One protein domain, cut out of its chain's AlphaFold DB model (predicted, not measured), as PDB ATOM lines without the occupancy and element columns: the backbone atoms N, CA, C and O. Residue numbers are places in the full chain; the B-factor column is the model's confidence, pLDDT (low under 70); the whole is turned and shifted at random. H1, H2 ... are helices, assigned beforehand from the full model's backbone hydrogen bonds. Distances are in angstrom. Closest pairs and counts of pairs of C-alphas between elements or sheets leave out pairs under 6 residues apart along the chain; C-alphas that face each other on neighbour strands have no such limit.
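What this domain is: This is residues 2 to 70 of the 71 residues of the protein "SAM-dependent methyltransferase" of Pseudomonas sp. HMWF007 (UniProt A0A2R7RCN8). The longest helix, H3, has the shorter H1 side by side with it, running opposite ways, and the small H2 sits in the turn between them; from the far end of H3 a long arm with no named element, residues 40 to 65, runs away from this helical end and folds back to the small H4, which stands free. The arm makes much of the length, and the spans are 61 by 25 by 23 A. The printed part has 69 residues with four named helices, in the order H1, H2, H3, H4, and no named strand; the class is all helix. The whole is extended, with a radius of gyration of the C-alphas of 21.1 A.

Where its parts are: Find C-alpha 21 at (-10.716, -10.636, -26.727); from there H3, residues 21 to 39, runs 27.4 A to C-alpha 39 at (-10.231, -1.413, -0.924). Go back to C-alpha 2 at (-5.175, -0.034, -9.324), where H1, residues 2 to 9, begins; it is 10.5 A long. H2, residues 12 to 15, follows it and is 4.9 A long. Near the end of the printed part look for H4, residues 66 to 69, 5.3 A long, which ends at C-alpha 69 at (12.074, -1.696, 9.415).

How they stand to each other: Start at H3, which touches H1 with residues 28 to 35 alone. Their closest C-alphas are those of Ser 5 and Leu 31, 5.4 A apart. H1 and H3 stand at a shallow tilt of 20 degrees and run opposite ways. H2 is close to H3 but not clearly touching, and its closest C-alphas there are those of Ala 15 and Leu 24, 7.1 A apart. H2 is also close to H1 but not clearly touching, with the C-alphas of Leu 8 and Ala 15 closest at 7.5 A. H4 is apart from H1, H2 and H3. In H1 and H3 every O i to N i+4 pair is within hydrogen-bond range, while H2 and H4 are too short for such a pair and each has its one O i to N i+3 pair within range.

The domain as a whole: Look for the two C-alphas farthest apart at Glu 13 and Asp 56, 62.4 A from each other. The links H1 to H2 and H2 to H3 are tight, and the link H3 to H4 is long, with 26 residues. Residues 17 to 22, 44 to 49, 53 to 58 and 62 to 70 stand free. The printed part has no cut. The mean pLDDT of the printed part is 96.8, and no printed residue is under 70.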
ATOM      1  N   ASP A   2      -4.789  -1.177  -8.482       95.56
ATOM      2  CA  ASP A   2      -5.175  -0.034  -9.324       95.56
ATOM      3  C   ASP A   2      -4.137   0.279 -10.404       95.56
ATOM      4  O   ASP A   2      -4.478   0.263 -11.577       95.56
ATOM      5  N   HIS A   3      -2.849   0.373 -10.051       97.88
ATOM      6  CA  HIS A   3      -1.781   0.605 -11.034       97.88
ATOM      7  C   HIS A   3      -1.706  -0.436 -12.159       97.88
ATOM      8  O   HIS A   3      -1.336  -0.111 -13.284       97.88
ATOM      9  N   TRP A   4      -2.021  -1.705 -11.880       97.94
ATOM     10  CA  TRP A   4      -2.048  -2.734 -12.924       97.94
ATOM     11  C   TRP A   4      -3.304  -2.624 -13.783       97.94
ATOM     12  O   TRP A   4      -3.221  -2.821 -14.992       97.94
ATOM     13  N   SER A   5      -4.443  -2.288 -13.171       97.69
ATOM     14  CA  SER A   5      -5.692  -2.034 -13.887       97.69
ATOM     15  C   SER A   5      -5.550  -0.829 -14.822       97.69
ATOM     16  O   SER A   5      -5.826  -0.958 -16.007       97.69
ATOM     17  N   GLU A   6      -5.053   0.303 -14.318       98.06
ATOM     18  CA  GLU A   6      -4.796   1.532 -15.084       98.06
ATOM     19  C   GLU A   6      -3.862   1.257 -16.261       98.06
ATOM     20  O   GLU A   6      -4.208   1.512 -17.411       98.06
ATOM     21  N   ARG A   7      -2.715   0.620 -16.001       98.06
ATOM     22  CA  ARG A   7      -1.744   0.321 -17.056       98.06
ATOM     23  C   ARG A   7      -2.311  -0.605 -18.138       98.06
ATOM     24  O   ARG A   7      -1.910  -0.479 -19.296       98.06
ATOM     25  N   LEU A   8      -3.195  -1.542 -17.786       98.00
ATOM     26  CA  LEU A   8      -3.875  -2.392 -18.768       98.00
ATOM     27  C   LEU A   8      -4.849  -1.579 -19.630       98.00
ATOM     28  O   LEU A   8      -4.833  -1.740 -20.848       98.00
ATOM     29  N   GLU A   9      -5.659  -0.706 -19.022       98.00
ATOM     30  CA  GLU A   9      -6.591   0.172 -19.747       98.00
ATOM     31  C   GLU A   9      -5.850   1.124 -20.704       98.00
ATOM     32  O   GLU A   9      -6.255   1.275 -21.856       98.00
ATOM     33  N   ASP A  10      -4.700   1.658 -20.289       98.44
ATOM     34  CA  ASP A  10      -3.857   2.526 -21.125       98.44
ATOM     35  C   ASP A  10      -3.225   1.796 -22.329       98.44
ATOM     36  O   ASP A  10      -2.717   2.432 -23.251       98.44
ATOM     37  N   ASN A  11      -3.214   0.456 -22.331       98.12
ATOM     38  CA  ASN A  11      -2.507  -0.363 -23.325       98.12
ATOM     39  C   ASN A  11      -3.395  -1.441 -23.974       98.12
ATOM     40  O   ASN A  11      -2.881  -2.448 -24.475       98.12
ATOM     41  N   LEU A  12      -4.720  -1.248 -24.006       97.94
ATOM     42  CA  LEU A  12      -5.664  -2.256 -24.513       97.94
ATOM     43  C   LEU A  12      -5.392  -2.681 -25.957       97.94
ATOM     44  O   LEU A  12      -5.500  -3.863 -26.269       97.94
ATOM     45  N   GLU A  13      -4.999  -1.756 -26.835       97.94
ATOM     46  CA  GLU A  13      -4.693  -2.081 -28.235       97.94
ATOM     47  C   GLU A  13      -3.498  -3.027 -28.369       97.94
ATOM     48  O   GLU A  13      -3.495  -3.927 -29.211       97.94
ATOM     49  N   ALA A  14      -2.469  -2.829 -27.544       98.06
ATOM     50  CA  ALA A  14      -1.313  -3.711 -27.510       98.06
ATOM     51  C   ALA A  14      -1.695  -5.062 -26.894       98.06
ATOM     52  O   ALA A  14      -1.363  -6.106 -27.451       98.06
ATOM     53  N   ALA A  15      -2.451  -5.052 -25.794       97.75
ATOM     54  CA  ALA A  15      -2.907  -6.263 -25.121       97.75
ATOM     55  C   ALA A  15      -3.821  -7.129 -26.013       97.75
ATOM     56  O   ALA A  15      -3.664  -8.348 -26.046       97.75
ATOM     57  N   ALA A  16      -4.710  -6.515 -26.800       97.94
ATOM     58  CA  ALA A  16      -5.615  -7.205 -27.724       97.94
ATOM     59  C   ALA A  16      -4.889  -7.962 -28.850       97.94
ATOM     60  O   ALA A  16      -5.454  -8.877 -29.442       97.94
ATOM     61  N   LYS A  17      -3.628  -7.613 -29.141       98.31
ATOM     62  CA  LYS A  17      -2.785  -8.340 -30.108       98.31
ATOM     63  C   LYS A  17      -2.125  -9.582 -29.504       98.31
ATOM     64  O   LYS A  17      -1.609 -10.408 -30.251       98.31
ATOM     65  N   LEU A  18      -2.102  -9.701 -28.176       98.06
ATOM     66  CA  LEU A  18      -1.397 -10.766 -27.456       98.06
ATOM     67  C   LEU A  18      -2.322 -11.897 -27.017       98.06
ATOM     68  O   LEU A  18      -1.876 -13.035 -26.878       98.06
ATOM     69  N   VAL A  19      -3.595 -11.592 -26.767       97.75
ATOM     70  CA  VAL A  19      -4.562 -12.550 -26.226       97.75
ATOM     71  C   VAL A  19      -5.916 -12.430 -26.926       97.75
ATOM     72  O   VAL A  19      -6.249 -11.360 -27.434       97.75
ATOM     73  N   PRO A  20      -6.741 -13.494 -26.925       98.38
ATOM     74  CA  PRO A  20      -8.117 -13.404 -27.400       98.38
ATOM     75  C   PRO A  20      -8.917 -12.343 -26.635       98.38
ATOM     76  O   PRO A  20      -8.752 -12.194 -25.422       98.38
ATOM     77  N   ASP A  21      -9.854 -11.678 -27.315       97.94
ATOM     78  CA  ASP A  21     -10.716 -10.636 -26.727       97.94
ATOM     79  C   ASP A  21     -11.398 -11.089 -25.425       97.94
ATOM     80  O   ASP A  21     -11.414 -10.367 -24.427       97.94
ATOM     81  N   GLN A  22     -11.883 -12.335 -25.386       98.38
ATOM     82  CA  GLN A  22     -12.494 -12.902 -24.186       98.38
ATOM     83  C   GLN A  22     -11.544 -12.867 -22.980       98.38
ATOM     84  O   GLN A  22     -11.962 -12.493 -21.885       98.38
ATOM     85  N   ALA A  23     -10.273 -13.227 -23.172       98.38
ATOM     86  CA  ALA A  23      -9.280 -13.204 -22.106       98.38
ATOM     87  C   ALA A  23      -8.981 -11.766 -21.664       98.38
ATOM     88  O   ALA A  23      -8.931 -11.504 -20.462       98.38
ATOM     89  N   LEU A  24      -8.864 -10.825 -22.609       98.44
ATOM     90  CA  LEU A  24      -8.662  -9.408 -22.297       98.44
ATOM     91  C   LEU A  24      -9.809  -8.859 -21.435       98.44
ATOM     92  O   LEU A  24      -9.571  -8.247 -20.396       98.44
ATOM     93  N   ARG A  25     -11.061  -9.140 -21.810       98.31
ATOM     94  CA  ARG A  25     -12.248  -8.721 -21.049       98.31
ATOM     95  C   ARG A  25     -12.292  -9.320 -19.642       98.31
ATOM     96  O   ARG A  25     -12.652  -8.613 -18.701       98.31
ATOM     97  N   ILE A  26     -11.910 -10.590 -19.487       98.44
ATOM     98  CA  ILE A  26     -11.817 -11.244 -18.172       98.44
ATOM     99  C   ILE A  26     -10.772 -10.544 -17.300       98.44
ATOM    100  O   ILE A  26     -11.059 -10.235 -16.147       98.44
ATOM    101  N   TRP A  27      -9.589 -10.249 -17.843       98.06
ATOM    102  CA  TRP A  27      -8.511  -9.599 -17.095       98.06
ATOM    103  C   TRP A  27      -8.861  -8.183 -16.637       98.06
ATOM    104  O   TRP A  27      -8.557  -7.829 -15.498       98.06
ATOM    105  N   ARG A  28      -9.557  -7.407 -17.476       98.00
ATOM    106  CA  ARG A  28     -10.073  -6.079 -17.099       98.00
ATOM    107  C   ARG A  28     -11.004  -6.165 -15.888       98.00
ATOM    108  O   ARG A  28     -10.812  -5.454 -14.906       98.00
ATOM    109  N   LEU A  29     -11.973  -7.087 -15.924       98.25
ATOM    110  CA  LEU A  29     -12.899  -7.300 -14.808       98.25
ATOM    111  C   LEU A  29     -12.180  -7.813 -13.554       98.25
ATOM    112  O   LEU A  29     -12.469  -7.360 -12.450       98.25
ATOM    113  N   TYR A  30     -11.249  -8.752 -13.720       98.38
ATOM    114  CA  TYR A  30     -10.496  -9.352 -12.623       98.38
ATOM    115  C   TYR A  30      -9.678  -8.308 -11.854       98.38
ATOM    116  O   TYR A  30      -9.809  -8.213 -10.636       98.38
ATOM    117  N   LEU A  31      -8.877  -7.491 -12.548       98.31
ATOM    118  CA  LEU A  31      -8.020  -6.495 -11.898       98.31
ATOM    119  C   LEU A  31      -8.838  -5.430 -11.164       98.31
ATOM    120  O   LEU A  31      -8.563  -5.162  -9.992       98.31
ATOM    121  N   ALA A  32      -9.871  -4.888 -11.814       97.81
ATOM    122  CA  ALA A  32     -10.759  -3.903 -11.203       97.81
ATOM    123  C   ALA A  32     -11.524  -4.490 -10.001       97.81
ATOM    124  O   ALA A  32     -11.583  -3.883  -8.932       97.81
ATOM    125  N   GLY A  33     -12.068  -5.703 -10.148       98.12
ATOM    126  CA  GLY A  33     -12.800  -6.394  -9.088       98.12
ATOM    127  C   GLY A  33     -11.926  -6.715  -7.876       98.12
ATOM    128  O   GLY A  33     -12.332  -6.470  -6.740       98.12
ATOM    129  N   CYS A  34     -10.705  -7.204  -8.094       98.12
ATOM    130  CA  CYS A  34      -9.770  -7.468  -7.008       98.12
ATOM    131  C   CYS A  34      -9.303  -6.176  -6.326       98.12
ATOM    132  O   CYS A  34      -9.234  -6.149  -5.099       98.12
ATOM    133  N   ALA A  35      -9.023  -5.100  -7.074       97.75
ATOM    134  CA  ALA A  35      -8.665  -3.811  -6.477       97.75
ATOM    135  C   ALA A  35      -9.778  -3.294  -5.554       97.75
ATOM    136  O   ALA A  35      -9.526  -2.964  -4.394       97.75
ATOM    137  N   TYR A  36     -11.025  -3.355  -6.026       97.94
ATOM    138  CA  TYR A  36     -12.197  -3.007  -5.230       97.94
ATOM    139  C   TYR A  36     -12.356  -3.891  -3.983       97.94
ATOM    140  O   TYR A  36     -12.612  -3.382  -2.892       97.94
ATOM    141  N   ALA A  37     -12.173  -5.208  -4.114       98.44
ATOM    142  CA  ALA A  37     -12.284  -6.136  -2.991       98.44
ATOM    143  C   ALA A  37     -11.241  -5.852  -1.892       98.44
ATOM    144  O   ALA A  37     -11.589  -5.893  -0.710       98.44
ATOM    145  N   PHE A  38      -9.999  -5.506  -2.257       97.94
ATOM    146  CA  PHE A  38      -8.988  -5.050  -1.293       97.94
ATOM    147  C   PHE A  38      -9.372  -3.709  -0.655       97.94
ATOM    148  O   PHE A  38      -9.324  -3.586   0.566       97.94
ATOM    149  N   ALA A  39      -9.819  -2.723  -1.442       97.19
ATOM    150  CA  ALA A  39     -10.231  -1.413  -0.924       97.19
ATOM    151  C   ALA A  39     -11.419  -1.496   0.057       97.19
ATOM    152  O   ALA A  39     -11.546  -0.674   0.963       97.19
ATOM    153  N   ARG A  40     -12.286  -2.503  -0.101       98.19
ATOM    154  CA  ARG A  40     -13.404  -2.798   0.809       98.19
ATOM    155  C   ARG A  40     -13.038  -3.711   1.981       98.19
ATOM    156  O   ARG A  40     -13.903  -3.977   2.812       98.19
ATOM    157  N   GLY A  41     -11.805  -4.214   2.043       97.19
ATOM    158  CA  GLY A  41     -11.372  -5.170   3.064       97.19
ATOM    159  C   GLY A  41     -12.051  -6.542   2.968       97.19
ATOM    160  O   GLY A  41     -12.056  -7.288   3.944       97.19
ATOM    161  N   TRP A  42     -12.640  -6.886   1.817       98.31
ATOM    162  CA  TRP A  42     -13.263  -8.198   1.586       98.31
ATOM    163  C   TRP A  42     -12.228  -9.311   1.434       98.31
ATOM    164  O   TRP A  42     -12.514 -10.473   1.714       98.31
ATOM    165  N   ILE A  43     -11.023  -8.946   0.997       97.56
ATOM    166  CA  ILE A  43      -9.853  -9.816   0.919       97.56
ATOM    167  C   ILE A  43      -8.647  -9.087   1.510       97.56
ATOM    168  O   ILE A  43      -8.577  -7.858   1.475       97.56
ATOM    169  N   ASN A  44      -7.705  -9.851   2.059       97.38
ATOM    170  CA  ASN A  44      -6.530  -9.332   2.751       97.38
ATOM    171  C   ASN A  44      -5.290 -10.152   2.379       97.38
ATOM    172  O   ASN A  44      -5.394 -11.317   1.994       97.38
ATOM    173  N   LEU A  45      -4.114  -9.536   2.508       97.19
ATOM    174  CA  LEU A  45      -2.822 -10.205   2.382       97.19
ATOM    175  C   LEU A  45      -2.175 -10.265   3.766       97.19
ATOM    176  O   LEU A  45      -1.989  -9.233   4.407       97.19
ATOM    177  N   HIS A  46      -1.828 -11.467   4.219       97.06
ATOM    178  CA  HIS A  46      -1.248 -11.686   5.541       97.06
ATOM    179  C   HIS A  46       0.213 -12.113   5.421       97.06
ATOM    180  O   HIS A  46       0.535 -13.049   4.691       97.06
ATOM    181  N   GLN A  47       1.087 -11.450   6.175       97.19
ATOM    182  CA  GLN A  47       2.457 -11.893   6.416       97.19
ATOM    183  C   GLN A  47       2.539 -12.402   7.853       97.19
ATOM    184  O   GLN A  47       2.259 -11.656   8.791       97.19
ATOM    185  N   ILE A  48       2.876 -13.679   8.017       96.19
ATOM    186  CA  ILE A  48       2.929 -14.349   9.317       96.19
ATOM    187  C   ILE A  48       4.370 -14.784   9.560       96.19
ATOM    188  O   ILE A  48       4.924 -15.554   8.778       96.19
ATOM    189  N   LEU A  49       4.959 -14.298  10.652       94.31
ATOM    190  CA  LEU A  49       6.245 -14.763  11.156       94.31
ATOM    191  C   LEU A  49       5.992 -15.797  12.252       94.31
ATOM    192  O   LEU A  49       5.297 -15.513  13.226       94.31
ATOM    193  N   ALA A  50       6.555 -16.988  12.087       94.88
ATOM    194  CA  ALA A  50       6.471 -18.063  13.063       94.88
ATOM    195  C   ALA A  50       7.858 -18.668  13.277       94.88
ATOM    196  O   ALA A  50       8.600 -18.879  12.318       94.88
ATOM    197  N   VAL A  51       8.185 -18.966  14.533       94.31
ATOM    198  CA  VAL A  51       9.437 -19.621  14.923       94.31
ATOM    199  C   VAL A  51       9.139 -20.849  15.760       94.31
ATOM    200  O   VAL A  51       8.166 -20.893  16.516       94.31
ATOM    201  N   LYS A  52       9.987 -21.863  15.620       96.38
ATOM    202  CA  LYS A  52       9.970 -23.010  16.516       96.38
ATOM    203  C   LYS A  52      10.834 -22.672  17.725       96.38
ATOM    204  O   LYS A  52      12.032 -22.475  17.561       96.38
ATOM    205  N   ALA A  53      10.226 -22.618  18.905       96.50
ATOM    206  CA  ALA A  53      10.960 -22.396  20.143       96.50
ATOM    207  C   ALA A  53      11.887 -23.578  20.473       96.50
ATOM    208  O   ALA A  53      11.616 -24.731  20.109       96.50
ATOM    209  N   HIS A  54      12.959 -23.279  21.200       97.44
ATOM    210  CA  HIS A  54      13.837 -24.268  21.819       97.44
ATOM    211  C   HIS A  54      13.105 -25.053  22.921       97.44
ATOM    212  O   HIS A  54      12.037 -24.633  23.374       97.44
ATOM    213  N   PRO A  55      13.650 -26.194  23.392       98.06
ATOM    214  CA  PRO A  55      13.039 -26.969  24.476       98.06
ATOM    215  C   PRO A  55      12.827 -26.182  25.779       98.06
ATOM    216  O   PRO A  55      11.931 -26.514  26.548       98.06
ATOM    217  N   ASP A  56      13.640 -25.151  26.017       97.31
ATOM    218  CA  ASP A  56      13.532 -24.242  27.163       97.31
ATOM    219  C   ASP A  56      12.566 -23.063  26.925       97.31
ATOM    220  O   ASP A  56      12.378 -22.228  27.807       97.31
ATOM    221  N   GLY A  57      11.935 -23.000  25.748       95.00
ATOM    222  CA  GLY A  57      10.996 -21.954  25.356       95.00
ATOM    223  C   GLY A  57      11.636 -20.702  24.749       95.00
ATOM    224  O   GLY A  57      10.900 -19.788  24.380       95.00
ATOM    225  N   SER A  58      12.964 -20.638  24.621       95.94
ATOM    226  CA  SER A  58      13.655 -19.484  24.030       95.94
ATOM    227  C   SER A  58      13.581 -19.448  22.490       95.94
ATOM    228  O   SER A  58      13.258 -20.448  21.842       95.94
ATOM    229  N   HIS A  59      13.866 -18.279  21.900       95.44
ATOM    230  CA  HIS A  59      14.001 -18.057  20.452       95.44
ATOM    231  C   HIS A  59      14.960 -16.892  20.148       95.44
ATOM    232  O   HIS A  59      15.189 -16.032  20.995       95.44
ATOM    233  N   GLU A  60      15.461 -16.810  18.915       94.19
ATOM    234  CA  GLU A  60      16.462 -15.821  18.488       94.19
ATOM    235  C   GLU A  60      15.880 -14.496  17.977       94.19
ATOM    236  O   GLU A  60      16.642 -13.572  17.699       94.19
ATOM    237  N   LEU A  61      14.553 -14.381  17.827       94.12
ATOM    238  CA  LEU A  61      13.959 -13.126  17.363       94.12
ATOM    239  C   LEU A  61      14.277 -11.973  18.326       94.12
ATOM    240  O   LEU A  61      14.141 -12.151  19.543       94.12
ATOM    241  N   PRO A  62      14.638 -10.789  17.799       93.25
ATOM    242  CA  PRO A  62      14.800  -9.600  18.614       93.25
ATOM    243  C   PRO A  62      13.522  -9.264  19.391       93.25
ATOM    244  O   PRO A  62      12.402  -9.565  18.978       93.25
ATOM    245  N   TRP A  63      13.694  -8.580  20.521       91.94
ATOM    246  CA  TRP A  63      12.577  -8.115  21.349       91.94
ATOM    247  C   TRP A  63      11.762  -6.987  20.697       91.94
ATOM    248  O   TRP A  63      10.657  -6.683  21.146       91.94
ATOM    249  N   THR A  64      12.299  -6.352  19.655       94.19
ATOM    250  CA  THR A  64      11.648  -5.293  18.874       94.19
ATOM    251  C   THR A  64      11.579  -5.701  17.401       94.19
ATOM    252  O   THR A  64      12.143  -6.712  17.007       94.19
ATOM    253  N   ARG A  65      10.876  -4.917  16.576       94.44
ATOM    254  CA  ARG A  65      10.787  -5.125  15.116       94.44
ATOM    255  C   ARG A  65      11.775  -4.260  14.328       94.44
ATOM    256  O   ARG A  65      11.539  -3.988  13.153       94.44
ATOM    257  N   GLU A  66      12.794  -3.715  14.986       95.06
ATOM    258  CA  GLU A  66      13.708  -2.753  14.359       95.06
ATOM    259  C   GLU A  66      14.472  -3.378  13.185       95.06
ATOM    260  O   GLU A  66      14.593  -2.750  12.141       95.06
ATOM    261  N   ASP A  67      14.830  -4.653  13.306       91.94
ATOM    262  CA  ASP A  67      15.409  -5.492  12.253       91.94
ATOM    263  C   ASP A  67      14.550  -5.583  10.976       91.94
ATOM    264  O   ASP A  67      15.081  -5.751   9.882       91.94
ATOM    265  N   ILE A  68      13.222  -5.450  11.090       93.31
ATOM    266  CA  ILE A  68      12.295  -5.500   9.946       93.31
ATOM    267  C   ILE A  68      12.219  -4.151   9.218       93.31
ATOM    268  O   ILE A  68      12.003  -4.113   8.006       93.31
ATOM    269  N   TYR A  69      12.329  -3.039   9.948       93.44
ATOM    270  CA  TYR A  69      12.074  -1.696   9.415       93.44
ATOM    271  C   TYR A  69      13.345  -0.877   9.163       93.44
ATOM    272  O   TYR A  69      13.271   0.128   8.454       93.44
ATOM    273  N   ASN A  70      14.481  -1.294   9.720       88.75
ATOM    274  CA  ASN A  70      15.772  -0.632   9.590       88.75
ATOM    275  C   ASN A  70      16.882  -1.676   9.319       88.75
ATOM    276  O   ASN A  70      17.551  -2.103  10.263       88.75
TER     277      ASN A  70